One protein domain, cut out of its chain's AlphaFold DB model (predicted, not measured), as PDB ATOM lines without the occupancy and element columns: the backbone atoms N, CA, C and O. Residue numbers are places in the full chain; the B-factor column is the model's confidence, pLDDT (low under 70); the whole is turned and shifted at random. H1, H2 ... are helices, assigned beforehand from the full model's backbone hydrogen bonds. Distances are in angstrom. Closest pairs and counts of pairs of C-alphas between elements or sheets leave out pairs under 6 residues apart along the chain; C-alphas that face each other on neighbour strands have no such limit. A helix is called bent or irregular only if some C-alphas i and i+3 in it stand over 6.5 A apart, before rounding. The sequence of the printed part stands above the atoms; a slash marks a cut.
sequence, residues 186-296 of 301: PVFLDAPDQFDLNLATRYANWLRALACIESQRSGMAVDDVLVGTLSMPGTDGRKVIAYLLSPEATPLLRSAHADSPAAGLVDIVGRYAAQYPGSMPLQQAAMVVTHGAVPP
ATOM      1  N   PRO A 186     131.011 124.905 158.001       92.25
ATOM      2  CA  PRO A 186     129.908 125.067 158.938       92.25
ATOM      3  C   PRO A 186     129.899 126.487 159.529       92.25
ATOM      4  O   PRO A 186     130.861 126.913 160.172       92.25
ATOM      5  N   VAL A 187     128.804 127.228 159.332       90.81
ATOM      6  CA  VAL A 187     128.665 128.627 159.778       90.81
ATOM      7  C   VAL A 187     127.699 128.730 160.954       90.81
ATOM      8  O   VAL A 187     126.570 128.249 160.873       90.81
ATOM      9  N   PHE A 188     128.115 129.415 162.021       90.38
ATOM     10  CA  PHE A 188     127.248 129.800 163.137       90.38
ATOM     11  C   PHE A 188     126.333 130.962 162.718       90.38
ATOM     12  O   PHE A 188     126.707 132.130 162.839       90.38
ATOM     13  N   LEU A 189     125.159 130.625 162.177       83.75
ATOM     14  CA  LEU A 189     124.169 131.588 161.666       83.75
ATOM     15  C   LEU A 189     123.378 132.300 162.769       83.75
ATOM     16  O   LEU A 189     122.778 133.343 162.515       83.75
ATOM     17  N   ASP A 190     123.375 131.739 163.973       82.12
ATOM     18  CA  ASP A 190     122.619 132.277 165.092       82.12
ATOM     19  C   ASP A 190     123.235 133.564 165.646       82.12
ATOM     20  O   ASP A 190     124.383 133.928 165.346       82.12
ATOM     21  N   ALA A 191     122.463 134.238 166.503       86.19
ATOM     22  CA  ALA A 191     122.925 135.407 167.232       86.19
ATOM     23  C   ALA A 191     124.269 135.117 167.943       86.19
ATOM     24  O   ALA A 191     124.520 133.978 168.346       86.19
ATOM     25  N   PRO A 192     125.161 136.113 168.091       85.25
ATOM     26  CA  PRO A 192     126.493 135.898 168.667       85.25
ATOM     27  C   PRO A 192     126.499 135.275 170.075       85.25
ATOM     28  O   PRO A 192     127.473 134.652 170.477       85.25
ATOM     29  N   ASP A 193     125.404 135.409 170.821       85.81
ATOM     30  CA  ASP A 193     125.209 134.817 172.142       85.81
ATOM     31  C   ASP A 193     124.680 133.371 172.104       85.81
ATOM     32  O   ASP A 193     124.544 132.741 173.153       85.81
ATOM     33  N   GLN A 194     124.402 132.807 170.930       88.12
ATOM     34  CA  GLN A 194     123.954 131.427 170.760       88.12
ATOM     35  C   GLN A 194     125.102 130.507 170.336       88.12
ATOM     36  O   GLN A 194     125.987 130.875 169.557       88.12
ATOM     37  N   PHE A 195     125.075 129.284 170.868       90.44
ATOM     38  CA  PHE A 195     126.100 128.273 170.636       90.44
ATOM     39  C   PHE A 195     125.478 126.878 170.530       90.44
ATOM     40  O   PHE A 195     125.040 126.307 171.530       90.44
ATOM     41  N   ASP A 196     125.445 126.338 169.311       91.12
ATOM     42  CA  ASP A 196     124.964 124.986 169.021       91.12
ATOM     43  C   ASP A 196     126.120 123.973 169.072       91.12
ATOM     44  O   ASP A 196     127.077 124.046 168.296       91.12
ATOM     45  N   LEU A 197     126.010 122.994 169.971       90.25
ATOM     46  CA  LEU A 197     126.997 121.927 170.152       90.25
ATOM     47  C   LEU A 197     127.092 120.975 168.950       90.25
ATOM     48  O   LEU A 197     128.176 120.456 168.662       90.25
ATOM     49  N   ASN A 198     125.992 120.752 168.223       91.25
ATOM     50  CA  ASN A 198     126.012 119.917 167.021       91.25
ATOM     51  C   ASN A 198     126.825 120.602 165.925       91.25
ATOM     52  O   ASN A 198     127.702 119.990 165.312       91.25
ATOM     53  N   LEU A 199     126.576 121.896 165.721       92.50
ATOM     54  CA  LEU A 199     127.346 122.700 164.788       92.50
ATOM     55  C   LEU A 199     128.811 122.834 165.220       92.50
ATOM     56  O   LEU A 199     129.697 122.729 164.377       92.50
ATOM     57  N   ALA A 200     129.079 122.980 166.521       94.38
ATOM     58  CA  ALA A 200     130.434 123.005 167.061       94.38
ATOM     59  C   ALA A 200     131.215 121.720 166.744       94.38
ATOM     60  O   ALA A 200     132.348 121.787 166.271       94.38
ATOM     61  N   THR A 201     130.584 120.556 166.921       92.88
ATOM     62  CA  THR A 201     131.182 119.253 166.584       92.88
ATOM     63  C   THR A 201     131.497 119.161 165.090       92.88
ATOM     64  O   THR A 201     132.599 118.774 164.701       92.88
ATOM     65  N   ARG A 202     130.553 119.571 164.233       92.81
ATOM     66  CA  ARG A 202     130.752 119.582 162.774       92.81
ATOM     67  C   ARG A 202     131.875 120.530 162.364       92.81
ATOM     68  O   ARG A 202     132.726 120.146 161.568       92.81
ATOM     69  N   TYR A 203     131.919 121.730 162.942       95.25
ATOM     70  CA  TYR A 203     132.979 122.705 162.696       95.25
ATOM     71  C   TYR A 203     134.355 122.170 163.114       95.25
ATOM     72  O   TYR A 203     135.304 122.271 162.340       95.25
ATOM     73  N   ALA A 204     134.471 121.559 164.296       95.12
ATOM     74  CA  ALA A 204     135.727 120.966 164.753       95.12
ATOM     75  C   ALA A 204     136.220 119.872 163.791       95.12
ATOM     76  O   ALA A 204     137.399 119.853 163.425       95.12
ATOM     77  N   ASN A 205     135.308 119.019 163.312       93.44
ATOM     78  CA  ASN A 205     135.639 117.971 162.353       93.44
ATOM     79  C   ASN A 205     136.094 118.529 161.001       93.44
ATOM     80  O   ASN A 205     137.123 118.114 160.462       93.44
ATOM     81  N   TRP A 206     135.355 119.513 160.487       95.25
ATOM     82  CA  TRP A 206     135.692 120.241 159.268       95.25
ATOM     83  C   TRP A 206     137.072 120.900 159.358       95.25
ATOM     84  O   TRP A 206     137.920 120.697 158.485       95.25
ATOM     85  N   LEU A 207     137.336 121.619 160.450       95.75
ATOM     86  CA  LEU A 207     138.593 122.329 160.657       95.75
ATOM     87  C   LEU A 207     139.770 121.350 160.748       95.75
ATOM     88  O   LEU A 207     140.819 121.581 160.143       95.75
ATOM     89  N   ARG A 208     139.600 120.225 161.457       93.50
ATOM     90  CA  ARG A 208     140.635 119.190 161.552       93.50
ATOM     91  C   ARG A 208     140.936 118.571 160.191       93.50
ATOM     92  O   ARG A 208     142.108 118.388 159.873       93.50
ATOM     93  N   ALA A 209     139.921 118.280 159.378       93.19
ATOM     94  CA  ALA A 209     140.131 117.750 158.033       93.19
ATOM     95  C   ALA A 209     140.926 118.722 157.151       93.19
ATOM     96  O   ALA A 209     141.889 118.307 156.502       93.19
ATOM     97  N   LEU A 210     140.586 120.015 157.177       94.00
ATOM     98  CA  LEU A 210     141.354 121.038 156.465       94.00
ATOM     99  C   LEU A 210     142.798 121.124 156.955       94.00
ATOM    100  O   LEU A 210     143.716 121.162 156.136       94.00
ATOM    101  N   ALA A 211     143.012 121.091 158.269       93.69
ATOM    102  CA  ALA A 211     144.351 121.124 158.835       93.69
ATOM    103  C   ALA A 211     145.180 119.886 158.460       93.69
ATOM    104  O   ALA A 211     146.367 120.018 158.172       93.69
ATOM    105  N   CYS A 212     144.575 118.695 158.397       92.00
ATOM    106  CA  CYS A 212     145.245 117.485 157.914       92.00
ATOM    107  C   CYS A 212     145.647 117.608 156.437       92.00
ATOM    108  O   CYS A 212     146.772 117.258 156.074       92.00
ATOM    109  N   ILE A 213     144.759 118.133 155.583       91.31
ATOM    110  CA  ILE A 213     145.069 118.363 154.165       91.31
ATOM    111  C   ILE A 213     146.209 119.375 154.021       91.31
ATOM    112  O   ILE A 213     147.134 119.156 153.238       91.31
ATOM    113  N   GLU A 214     146.174 120.466 154.781       91.88
ATOM    114  CA  GLU A 214     147.202 121.501 154.715       91.88
ATOM    115  C   GLU A 214     148.542 121.041 155.289       91.88
ATOM    116  O   GLU A 214     149.583 121.313 154.698       91.88
ATOM    117  N   SER A 215     148.530 120.285 156.387       91.06
ATOM    118  CA  SER A 215     149.718 119.639 156.951       91.06
ATOM    119  C   SER A 215     150.390 118.728 155.924       91.06
ATOM    120  O   SER A 215     151.596 118.822 155.705       91.06
ATOM    121  N   GLN A 216     149.607 117.922 155.198       89.62
ATOM    122  CA  GLN A 216     150.130 117.064 154.135       89.62
ATOM    123  C   GLN A 216     150.725 117.865 152.961       89.62
ATOM    124  O   GLN A 216     151.643 117.384 152.297       89.62
ATOM    125  N   ARG A 217     150.214 119.071 152.682       89.12
ATOM    126  CA  ARG A 217     150.699 119.935 151.591       89.12
ATOM    127  C   ARG A 217     151.932 120.754 151.963       89.12
ATOM    128  O   ARG A 217     152.817 120.907 151.127       89.12
ATOM    129  N   SER A 218     151.959 121.311 153.168       89.44
ATOM    130  CA  SER A 218     152.996 122.243 153.633       89.44
ATOM    131  C   SER A 218     154.110 121.560 154.431       89.44
ATOM    132  O   SER A 218     155.190 122.125 154.577       89.44
ATOM    133  N   GLY A 219     153.861 120.356 154.956       89.19
ATOM    134  CA  GLY A 219     154.751 119.660 155.887       89.19
ATOM    135  C   GLY A 219     154.679 120.177 157.329       89.19
ATOM    136  O   GLY A 219     155.395 119.657 158.184       89.19
ATOM    137  N   MET A 220     153.834 121.173 157.620       93.25
ATOM    138  CA  MET A 220     153.616 121.673 158.982       93.25
ATOM    139  C   MET A 220     152.894 120.637 159.847       93.25
ATOM    140  O   MET A 220     152.126 119.822 159.333       93.25
ATOM    141  N   ALA A 221     153.083 120.682 161.168       92.19
ATOM    142  CA  ALA A 221     152.283 119.861 162.069       92.19
ATOM    143  C   ALA A 221     150.812 120.304 162.025       92.19
ATOM    144  O   ALA A 221     150.511 121.494 161.925       92.19
ATOM    145  N   VAL A 222     149.881 119.350 162.119       91.75
ATOM    146  CA  VAL A 222     148.437 119.645 162.070       91.75
ATOM    147  C   VAL A 222     148.038 120.648 163.157       91.75
ATOM    148  O   VAL A 222     147.255 121.557 162.897       91.75
ATOM    149  N   ASP A 223     148.606 120.519 164.356       93.12
ATOM    150  CA  ASP A 223     148.298 121.401 165.484       93.12
ATOM    151  C   ASP A 223     148.789 122.837 165.242       93.12
ATOM    152  O   ASP A 223     148.077 123.780 165.583       93.12
ATOM    153  N   ASP A 224     149.923 123.021 164.557       94.31
ATOM    154  CA  ASP A 224     150.413 124.350 164.166       94.31
ATOM    155  C   ASP A 224     149.471 125.011 163.154       94.31
ATOM    156  O   ASP A 224     149.164 126.199 163.267       94.31
ATOM    157  N   VAL A 225     148.958 124.239 162.187       95.25
ATOM    158  CA  VAL A 225     147.966 124.729 161.215       95.25
ATOM    159  C   VAL A 225     146.674 125.143 161.923       95.25
ATOM    160  O   VAL A 225     146.111 126.198 161.624       95.25
ATOM    161  N   LEU A 226     146.207 124.337 162.879       95.75
ATOM    162  CA  LEU A 226     144.992 124.610 163.650       95.75
ATOM    163  C   LEU A 226     145.128 125.871 164.491       95.75
ATOM    164  O   LEU A 226     144.272 126.753 164.422       95.75
ATOM    165  N   VAL A 227     146.220 125.975 165.247       95.69
ATOM    166  CA  VAL A 227     146.525 127.149 166.064       95.69
ATOM    167  C   VAL A 227     146.648 128.389 165.188       95.69
ATOM    168  O   VAL A 227     146.022 129.401 165.496       95.69
ATOM    169  N   GLY A 228     147.393 128.313 164.083       95.94
ATOM    170  CA  GLY A 228     147.542 129.426 163.146       95.94
ATOM    171  C   GLY A 228     146.199 129.893 162.583       95.94
ATOM    172  O   GLY A 228     145.921 131.089 162.582       95.94
ATOM    173  N   THR A 229     145.335 128.954 162.186       95.62
ATOM    174  CA  THR A 229     144.003 129.253 161.637       95.62
ATOM    175  C   THR A 229     143.096 129.906 162.681       95.62
ATOM    176  O   THR A 229     142.481 130.934 162.409       95.62
ATOM    177  N   LEU A 230     143.030 129.351 163.893       96.94
ATOM    178  CA  LEU A 230     142.160 129.856 164.962       96.94
ATOM    179  C   LEU A 230     142.659 131.162 165.593       96.94
ATOM    180  O   LEU A 230     141.872 131.888 166.196       96.94
ATOM    181  N   SER A 231     143.949 131.468 165.447       95.81
ATOM    182  CA  SER A 231     144.559 132.703 165.954       95.81
ATOM    183  C   SER A 231     144.440 133.879 164.980       95.81
ATOM    184  O   SER A 231     144.876 134.984 165.310       95.81
ATOM    185  N   MET A 232     143.879 133.683 163.778       95.50
ATOM    186  CA  MET A 232     143.751 134.761 162.798       95.50
ATOM    187  C   MET A 232     142.868 135.904 163.333       95.50
ATOM    188  O   MET A 232     141.810 135.642 163.921       95.50
ATOM    189  N   PRO A 233     143.243 137.178 163.103       92.50
ATOM    190  CA  PRO A 233     142.412 138.316 163.480       92.50
ATOM    191  C   PRO A 233     141.012 138.224 162.866       92.50
ATOM    192  O   PRO A 233     140.866 137.951 161.677       92.50
ATOM    193  N   GLY A 234     139.980 138.476 163.672       90.75
ATOM    194  CA  GLY A 234     138.585 138.419 163.222       90.75
ATOM    195  C   GLY A 234     137.969 137.016 163.190       90.75
ATOM    196  O   GLY A 234     136.812 136.887 162.798       90.75
ATOM    197  N   THR A 235     138.691 135.979 163.632       93.56
ATOM    198  CA  THR A 235     138.100 134.650 163.844       93.56
ATOM    199  C   THR A 235     136.959 134.740 164.859       93.56
ATOM    200  O   THR A 235     137.137 135.267 165.958       93.56
ATOM    201  N   ASP A 236     135.784 134.221 164.494       93.31
ATOM    202  CA  ASP A 236     134.625 134.135 165.389       93.31
ATOM    203  C   ASP A 236     134.988 133.300 166.630       93.31
ATOM    204  O   ASP A 236     135.425 132.153 166.512       93.31
ATOM    205  N   GLY A 237     134.789 133.856 167.829       94.19
ATOM    206  CA  GLY A 237     135.101 133.173 169.084       94.19
ATOM    207  C   GLY A 237     134.387 131.826 169.226       94.19
ATOM    208  O   GLY A 237     134.971 130.890 169.770       94.19
ATOM    209  N   ARG A 238     133.187 131.665 168.649       96.06
ATOM    210  CA  ARG A 238     132.449 130.387 168.642       96.06
ATOM    211  C   ARG A 238     133.208 129.285 167.908       96.06
ATOM    212  O   ARG A 238     133.161 128.137 168.338       96.06
ATOM    213  N   LYS A 239     133.968 129.616 166.861       97.06
ATOM    214  CA  LYS A 239     134.817 128.660 166.130       97.06
ATOM    215  C   LYS A 239     135.986 128.168 166.987       97.06
ATOM    216  O   LYS A 239     136.304 126.979 166.974       97.06
ATOM    217  N   VAL A 240     136.588 129.065 167.773       97.44
ATOM    218  CA  VAL A 240     137.653 128.713 168.727       97.44
ATOM    219  C   VAL A 240     137.100 127.824 169.840       97.44
ATOM    220  O   VAL A 240     137.672 126.774 170.120       97.44
ATOM    221  N   ILE A 241     135.948 128.193 170.415       96.94
ATOM    222  CA  ILE A 241     135.246 127.380 171.420       96.94
ATOM    223  C   ILE A 241     134.932 125.991 170.854       96.94
ATOM    224  O   ILE A 241     135.241 124.988 171.489       96.94
ATOM    225  N   ALA A 242     134.357 125.924 169.652       97.12
ATOM    226  CA  ALA A 242     133.967 124.677 169.008       97.12
ATOM    227  C   ALA A 242     135.131 123.696 168.855       97.12
ATOM    228  O   ALA A 242     134.993 122.528 169.212       97.12
ATOM    229  N   TYR A 243     136.288 124.172 168.384       97.19
ATOM    230  CA  TYR A 243     137.471 123.325 168.297       97.19
ATOM    231  C   TYR A 243     137.992 122.923 169.684       97.19
ATOM    232  O   TYR A 243     138.253 121.746 169.909       97.19
ATOM    233  N   LEU A 244     138.110 123.856 170.635       96.81
ATOM    234  CA  LEU A 244     138.666 123.551 171.960       96.81
ATOM    235  C   LEU A 244     137.773 122.643 172.823       96.81
ATOM    236  O   LEU A 244     138.270 122.034 173.765       96.81
ATOM    237  N   LEU A 245     136.483 122.508 172.507       95.88
ATOM    238  CA  LEU A 245     135.602 121.513 173.128       95.88
ATOM    239  C   LEU A 245     135.793 120.090 172.584       95.88
ATOM    240  O   LEU A 245     135.304 119.138 173.194       95.88
ATOM    241  N   SER A 246     136.460 119.934 171.441       94.38
ATOM    242  CA  SER A 246     136.664 118.623 170.828       94.38
ATOM    243  C   SER A 246     137.650 117.767 171.641       94.38
ATOM    244  O   SER A 246     138.617 118.299 172.203       94.38
ATOM    245  N   PRO A 247     137.464 116.434 171.707       90.81
ATOM    246  CA  PRO A 247     138.430 115.533 172.338       90.81
ATOM    247  C   PRO A 247     139.856 115.701 171.794       90.81
ATOM    248  O   PRO A 247     140.828 115.619 172.551       90.81
ATOM    249  N   GLU A 248     139.979 115.988 170.500       88.44
ATOM    250  CA  GLU A 248     141.227 116.189 169.768       88.44
ATOM    251  C   GLU A 248     142.018 117.402 170.267       88.44
ATOM    252  O   GLU A 248     143.244 117.397 170.191       88.44
ATOM    253  N   ALA A 249     141.355 118.414 170.834       92.88
ATOM    254  CA  ALA A 249     142.019 119.580 171.409       92.88
ATOM    255  C   ALA A 249     142.635 119.312 172.793       92.88
ATOM    256  O   ALA A 249     143.376 120.151 173.306       92.88
ATOM    257  N   THR A 250     142.390 118.149 173.408       91.94
ATOM    258  CA  THR A 250     142.894 117.829 174.758       91.94
ATOM    259  C   THR A 250     144.417 117.973 174.896       91.94
ATOM    260  O   THR A 250     144.861 118.583 175.873       91.94
ATOM    261  N   PRO A 251     145.260 117.444 173.982       90.62
ATOM    262  CA  PRO A 251     146.709 117.619 174.076       90.62
ATOM    263  C   PRO A 251     147.118 119.091 173.967       90.62
ATOM    264  O   PRO A 251     147.967 119.543 174.734       90.62
ATOM    265  N   LEU A 252     146.460 119.847 173.079       91.38
ATOM    266  CA  LEU A 252     146.694 121.278 172.905       91.38
ATOM    267  C   LEU A 252     146.352 122.052 174.185       91.38
ATOM    268  O   LEU A 252     147.176 122.825 174.665       91.38
ATOM    269  N   LEU A 253     145.192 121.789 174.793       92.50
ATOM    270  CA  LEU A 253     144.786 122.417 176.055       92.50
ATOM    271  C   LEU A 253     145.768 122.115 177.186       92.50
ATOM    272  O   LEU A 253     146.153 123.018 177.918       92.50
ATOM    273  N   ARG A 254     146.259 120.877 177.298       90.12
ATOM    274  CA  ARG A 254     147.266 120.519 178.315       90.12
ATOM    275  C   ARG A 254     148.609 121.224 178.121       90.12
ATOM    276  O   ARG A 254     149.379 121.314 179.073       90.12
ATOM    277  N   SER A 255     148.895 121.695 176.909       88.56
ATOM    278  CA  SER A 255     150.083 122.497 176.594       88.56
ATOM    279  C   SER A 255     149.882 124.004 176.815       88.56
ATOM    280  O   SER A 255     150.795 124.794 176.569       88.56
ATOM    281  N   ALA A 256     148.702 124.433 177.277       89.50
ATOM    282  CA  ALA A 256     148.430 125.828 177.597       89.50
ATOM    283  C   ALA A 256     149.226 126.257 178.841       89.50
ATOM    284  O   ALA A 256     148.869 125.952 179.978       89.50
ATOM    285  N   HIS A 257     150.320 126.980 178.623       87.88
ATOM    286  CA  HIS A 257     151.066 127.690 179.658       87.88
ATOM    287  C   HIS A 257     151.143 129.168 179.282       87.88
ATOM    288  O   HIS A 257     150.914 129.516 178.124       87.88
ATOM    289  N   ALA A 258     151.468 130.036 180.245       81.31
ATOM    290  CA  ALA A 258     151.740 131.441 179.955       81.31
ATOM    291  C   ALA A 258     152.755 131.505 178.798       81.31
ATOM    292  O   ALA A 258     153.752 130.784 178.821       81.31
ATOM    293  N   ASP A 259     152.433 132.260 177.752       85.25
ATOM    294  CA  ASP A 259     153.203 132.404 176.505       85.25
ATOM    295  C   ASP A 259     153.069 131.282 175.458       85.25
ATOM    296  O   ASP A 259     153.657 131.391 174.379       85.25
ATOM    297  N   SER A 260     152.281 130.225 175.696       90.38
ATOM    298  CA  SER A 260     152.014 129.234 174.646       90.38
ATOM    299  C   SER A 260     150.921 129.713 173.678       90.38
ATOM    300  O   SER A 260     149.957 130.364 174.097       90.38
ATOM    301  N   PRO A 261     150.994 129.358 172.382       89.19
ATOM    302  CA  PRO A 261     149.928 129.678 171.431       89.19
ATOM    303  C   PRO A 261     148.554 129.126 171.848       89.19
ATOM    304  O   PRO A 261     147.525 129.750 171.595       89.19
ATOM    305  N   ALA A 262     148.533 127.986 172.547       91.38
ATOM    306  CA  ALA A 262     147.311 127.400 173.090       91.38
ATOM    307  C   ALA A 262     146.663 128.292 174.164       91.38
ATOM    308  O   ALA A 262     145.439 128.409 174.189       91.38
ATOM    309  N   ALA A 263     147.458 128.967 175.006       92.62
ATOM    310  CA  ALA A 263     146.931 129.924 175.980       92.62
ATOM    311  C   ALA A 263     146.245 131.116 175.295       92.62
ATOM    312  O   ALA A 263     145.168 131.527 175.720       92.62
ATOM    313  N   GLY A 264     146.787 131.591 174.168       94.12
ATOM    314  CA  GLY A 264     146.146 132.636 173.364       94.12
ATOM    315  C   GLY A 264     144.744 132.250 172.870       94.12
ATOM    316  O   GLY A 264     143.833 133.080 172.880       94.12
ATOM    317  N   LEU A 265     144.533 130.982 172.498       96.12
ATOM    318  CA  LEU A 265     143.205 130.486 172.118       96.12
ATOM    319  C   LEU A 265     142.249 130.411 173.317       96.12
ATOM    320  O   LEU A 265     141.082 130.788 173.192       96.12
ATOM    321  N   VAL A 266     142.733 129.980 174.487       95.56
ATOM    322  CA  VAL A 266     141.945 129.974 175.735       95.56
ATOM    323  C   VAL A 266     141.524 131.399 176.122       95.56
ATOM    324  O   VAL A 266     140.367 131.623 176.483       95.56
ATOM    325  N   ASP A 267     142.406 132.384 175.952       94.88
ATOM    326  CA  ASP A 267     142.099 133.794 176.209       94.88
ATOM    327  C   ASP A 267     141.032 134.353 175.257       94.88
ATOM    328  O   ASP A 267     140.208 135.183 175.656       94.88
ATOM    329  N   ILE A 268     141.017 133.916 173.991       95.75
ATOM    330  CA  ILE A 268     139.938 134.263 173.051       95.75
ATOM    331  C   ILE A 268     138.601 133.728 173.573       95.75
ATOM    332  O   ILE A 268     137.628 134.482 173.615       95.75
ATOM    333  N   VAL A 269     138.561 132.469 174.018       96.19
ATOM    334  CA  VAL A 269     137.350 131.852 174.581       96.19
ATOM    335  C   VAL A 269     136.853 132.617 175.808       96.19
ATOM    336  O   VAL A 269     135.677 132.981 175.861       96.19
ATOM    337  N   GLY A 270     137.740 132.924 176.759       95.31
ATOM    338  CA  GLY A 270     137.386 133.668 177.969       95.31
ATOM    339  C   GLY A 270     136.840 135.065 177.664       95.31
ATOM    340  O   GLY A 270     135.786 135.448 178.175       95.31
ATOM    341  N   ARG A 271     137.507 135.816 176.776       96.06
ATOM    342  CA  ARG A 271     137.047 137.153 176.363       96.06
ATOM    343  C   ARG A 271     135.721 137.113 175.616       96.06
ATOM    344  O   ARG A 271     134.899 137.997 175.831       96.06
ATOM    345  N   TYR A 272     135.517 136.125 174.747       95.81
ATOM    346  CA  TYR A 272     134.273 135.994 173.994       95.81
ATOM    347  C   TYR A 272     133.101 135.673 174.925       95.81
ATOM    348  O   TYR A 272     132.093 136.369 174.904       95.81
ATOM    349  N   ALA A 273     133.255 134.689 175.815       95.75
ATOM    350  CA  ALA A 273     132.218 134.362 176.788       95.75
ATOM    351  C   ALA A 273     131.901 135.551 177.711       95.75
ATOM    352  O   ALA A 273     130.733 135.823 177.976       95.75
ATOM    353  N   ALA A 274     132.900 136.325 178.146       96.38
ATOM    354  CA  ALA A 274     132.681 137.501 178.991       96.38
ATOM    355  C   ALA A 274     131.833 138.607 178.326       96.38
ATOM    356  O   ALA A 274     131.204 139.392 179.032       96.38
ATOM    357  N   GLN A 275     131.778 138.665 176.990       96.75
ATOM    358  CA  GLN A 275     130.904 139.597 176.261       96.75
ATOM    359  C   GLN A 275     129.422 139.196 176.336       96.75
ATOM    360  O   GLN A 275     128.550 140.048 176.175       96.75
ATOM    361  N   TYR A 276     129.133 137.924 176.630       95.75
ATOM    362  CA  TYR A 276     127.784 137.354 176.662       95.75
ATOM    363  C   TYR A 276     127.497 136.652 178.001       95.75
ATOM    364  O   TYR A 276     127.236 135.444 178.034       95.75
ATOM    365  N   PRO A 277     127.505 137.381 179.134       95.00
ATOM    366  CA  PRO A 277     127.327 136.785 180.461       95.00
ATOM    367  C   PRO A 277     125.961 136.102 180.652       95.00
ATOM    368  O   PRO A 277     125.839 135.205 181.478       95.00
ATOM    369  N   GLY A 278     124.939 136.494 179.880       94.75
ATOM    370  CA  GLY A 278     123.612 135.867 179.895       94.75
ATOM    371  C   GLY A 278     123.512 134.551 179.111       94.75
ATOM    372  O   GLY A 278     122.524 133.832 179.258       94.75
ATOM    373  N   SER A 279     124.515 134.210 178.295       94.62
ATOM    374  CA  SER A 279     124.508 132.982 177.497       94.62
ATOM    375  C   SER A 279     125.065 131.805 178.289       94.62
ATOM    376  O   SER A 279     126.269 131.539 178.294       94.62
ATOM    377  N   MET A 280     124.176 131.063 178.949       93.88
ATOM    378  CA  MET A 280     124.552 129.856 179.689       93.88
ATOM    379  C   MET A 280     125.344 128.834 178.848       93.88
ATOM    380  O   MET A 280     126.356 128.348 179.359       93.88
ATOM    381  N   PRO A 281     124.975 128.529 177.583       92.62
ATOM    382  CA  PRO A 281     125.759 127.613 176.750       92.62
ATOM    383  C   PRO A 281     127.205 128.078 176.533       92.62
ATOM    384  O   PRO A 281     128.129 127.275 176.666       92.62
ATOM    385  N   LEU A 282     127.426 129.374 176.270       94.00
ATOM    386  CA  LEU A 282     128.775 129.924 176.086       94.00
ATOM    387  C   LEU A 282     129.586 129.907 177.383       94.00
ATOM    388  O   LEU A 282     130.759 129.537 177.360       94.00
ATOM    389  N   GLN A 283     128.969 130.255 178.518       95.81
ATOM    390  CA  GLN A 283     129.653 130.208 179.815       95.81
ATOM    391  C   GLN A 283     130.087 128.782 180.169       95.81
ATOM    392  O   GLN A 283     131.220 128.560 180.597       95.81
ATOM    393  N   GLN A 284     129.209 127.799 179.959       94.50
ATOM    394  CA  GLN A 284     129.520 126.390 180.210       94.50
ATOM    395  C   GLN A 284     130.643 125.893 179.300       94.50
ATOM    396  O   GLN A 284     131.584 125.261 179.781       94.50
ATOM    397  N   ALA A 285     130.584 126.219 178.009       93.88
ATOM    398  CA  ALA A 285     131.623 125.859 177.056       93.88
ATOM    399  C   ALA A 285     132.990 126.454 177.438       93.88
ATOM    400  O   ALA A 285     133.987 125.734 177.515       93.88
ATOM    401  N   ALA A 286     133.035 127.750 177.759       94.56
ATOM    402  CA  ALA A 286     134.259 128.423 178.184       94.56
ATOM    403  C   ALA A 286     134.825 127.838 179.482       94.56
ATOM    404  O   ALA A 286     136.040 127.666 179.615       94.56
ATOM    405  N   MET A 287     133.951 127.474 180.421       94.94
ATOM    406  CA  MET A 287     134.351 126.804 181.648       94.94
ATOM    407  C   MET A 287     135.030 125.460 181.353       94.94
ATOM    408  O   MET A 287     136.102 125.210 181.900       94.94
ATOM    409  N   VAL A 288     134.461 124.623 180.479       94.12
ATOM    410  CA  VAL A 288     135.057 123.328 180.093       94.12
ATOM    411  C   VAL A 288     136.450 123.520 179.493       94.12
ATOM    412  O   VAL A 288     137.397 122.871 179.935       94.12
ATOM    413  N   VAL A 289     136.592 124.457 178.552       94.00
ATOM    414  CA  VAL A 289     137.880 124.789 177.920       94.00
ATOM    415  C   VAL A 289     138.910 125.230 178.962       94.00
ATOM    416  O   VAL A 289     140.027 124.712 178.998       94.00
ATOM    417  N   THR A 290     138.523 126.141 179.856       91.31
ATOM    418  CA  THR A 290     139.427 126.698 180.875       91.31
ATOM    419  C   THR A 290     139.873 125.635 181.878       91.31
ATOM    420  O   THR A 290     141.042 125.585 182.246       91.31
ATOM    421  N   HIS A 291     138.970 124.741 182.294       90.19
ATOM    422  CA  HIS A 291     139.317 123.627 183.182       90.19
ATOM    423  C   HIS A 291     140.229 122.603 182.498       90.19
ATOM    424  O   HIS A 291     141.134 122.075 183.141       90.19
ATOM    425  N   GLY A 292     140.021 122.340 181.204       85.31
ATOM    426  CA  GLY A 292     140.870 121.445 180.414       85.31
ATOM    427  C   GLY A 292     142.305 121.951 180.234       85.31
ATOM    428  O   GLY A 292     143.215 121.140 180.060       85.31
ATOM    429  N   ALA A 293     142.514 123.268 180.318       83.12
ATOM    430  CA  ALA A 293     143.827 123.906 180.233       83.12
ATOM    431  C   ALA A 293     144.653 123.819 181.530       83.12
ATOM    432  O   ALA A 293     145.863 124.034 181.513       83.12
ATOM    433  N   VAL A 294     144.034 123.492 182.671       78.50
ATOM    434  CA  VAL A 294     144.753 123.372 183.947       78.50
ATOM    435  C   VAL A 294     145.469 122.015 184.004       78.50
ATOM    436  O   VAL A 294     144.807 120.976 183.919       78.50
ATOM    437  N   PRO A 295     146.803 121.970 184.201       63.00
ATOM    438  CA  PRO A 295     147.511 120.705 184.355       63.00
ATOM    439  C   PRO A 295     146.936 119.923 185.546       63.00
ATOM    440  O   PRO A 295     146.691 120.521 186.602       63.00
ATOM    441  N   PRO A 296     146.734 118.596 185.442       60.06
ATOM    442  CA  PRO A 296     146.304 117.810 186.590       60.06
ATOM    443  C   PRO A 296     147.326 118.002 187.711       60.06
ATOM    444  O   PRO A 296     148.517 117.765 187.503       60.06
TER     445      PRO A 296
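This is residues 186 to 296 of the 301 residues of an uncharacterized protein of Variovorax sp. PBL-E5 (UniProt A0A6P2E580). A long helix, H1, covers one side of the domain and a helical hairpin, H5 and H6, makes the other, with the short helix H3 in the core between them. The short helix H2 folds back from the last part of H1 to meet the first part of H5, and the short helix H4 packs on the last part of H6. The printed part has 111 residues, with six named helices in the order H1 to H6 and no named strand; the class is all helix. It is compact, with a radius of gyration of the C-alphas of 13.3 A, and spans 43 by 33 by 24 A.

H1, residues 197 to 218, is the longest helix, 30.8 A from C-alpha 197 at (126.997, 121.927, 170.152) to C-alpha 218 at (152.996, 122.243, 153.633). H2 is residues 222 to 230, H3 is residues 237 to 244 and H4 is residues 247 to 254. H4 is irregular: C-alphas 248 and 251 are 7.1 A apart. H5, residues 261 to 275, is 22.0 A long. H6, residues 280 to 292, is 18.4 A long and ends at C-alpha 292 at (140.870, 121.445, 180.414).

H1 touches H3 with residues 197 to 207 alone, about perpendicular at 74 degrees; their closest C-alphas, Ala 200 and Ala 242, are 4.4 A apart. With residues 207 to 215 alone H1 touches H2, at a steep tilt of 59 degrees, opposite ways; the closest C-alphas are Ser 215 and Val 222, 5.3 A. H1 and H4 are near each other, while H1 is apart from H5 and from H6. H3 and H5 are the hubs, touching four helices each. They touch each other at a steep tilt of 47 degrees, opposite ways, closest at the C-alphas of Gly 237 and Tyr 272, 5.7 A. H3 touches residues 285 to 289 of H6, closest at the C-alphas of Leu 244 and Val 289, 6.1 A. H5 and H6 form a hairpin at a shallow tilt of 24 degrees, closest at the C-alphas of Ala 273 and Leu 282, 5.7 A. H2 touches residues 261 to 265 of H5, closest at the C-alphas of Val 227 and Pro 261, 6.8 A. H4 touches residues 289 to 292 of H6, closest at the C-alphas of Leu 253 and Gly 292, 5.9 A. In H1, H2, H3, H5 and H6 every O i to N i+4 pair is within hydrogen-bond range; in H4 2 of 4 are.

The C-alphas farthest apart, Gly 219 and Gly 278, are 42.5 A apart. The printed part has no cut, and no link between helices is long. The mean pLDDT of the printed part is 91.9; residues 295 to 296 are under 70.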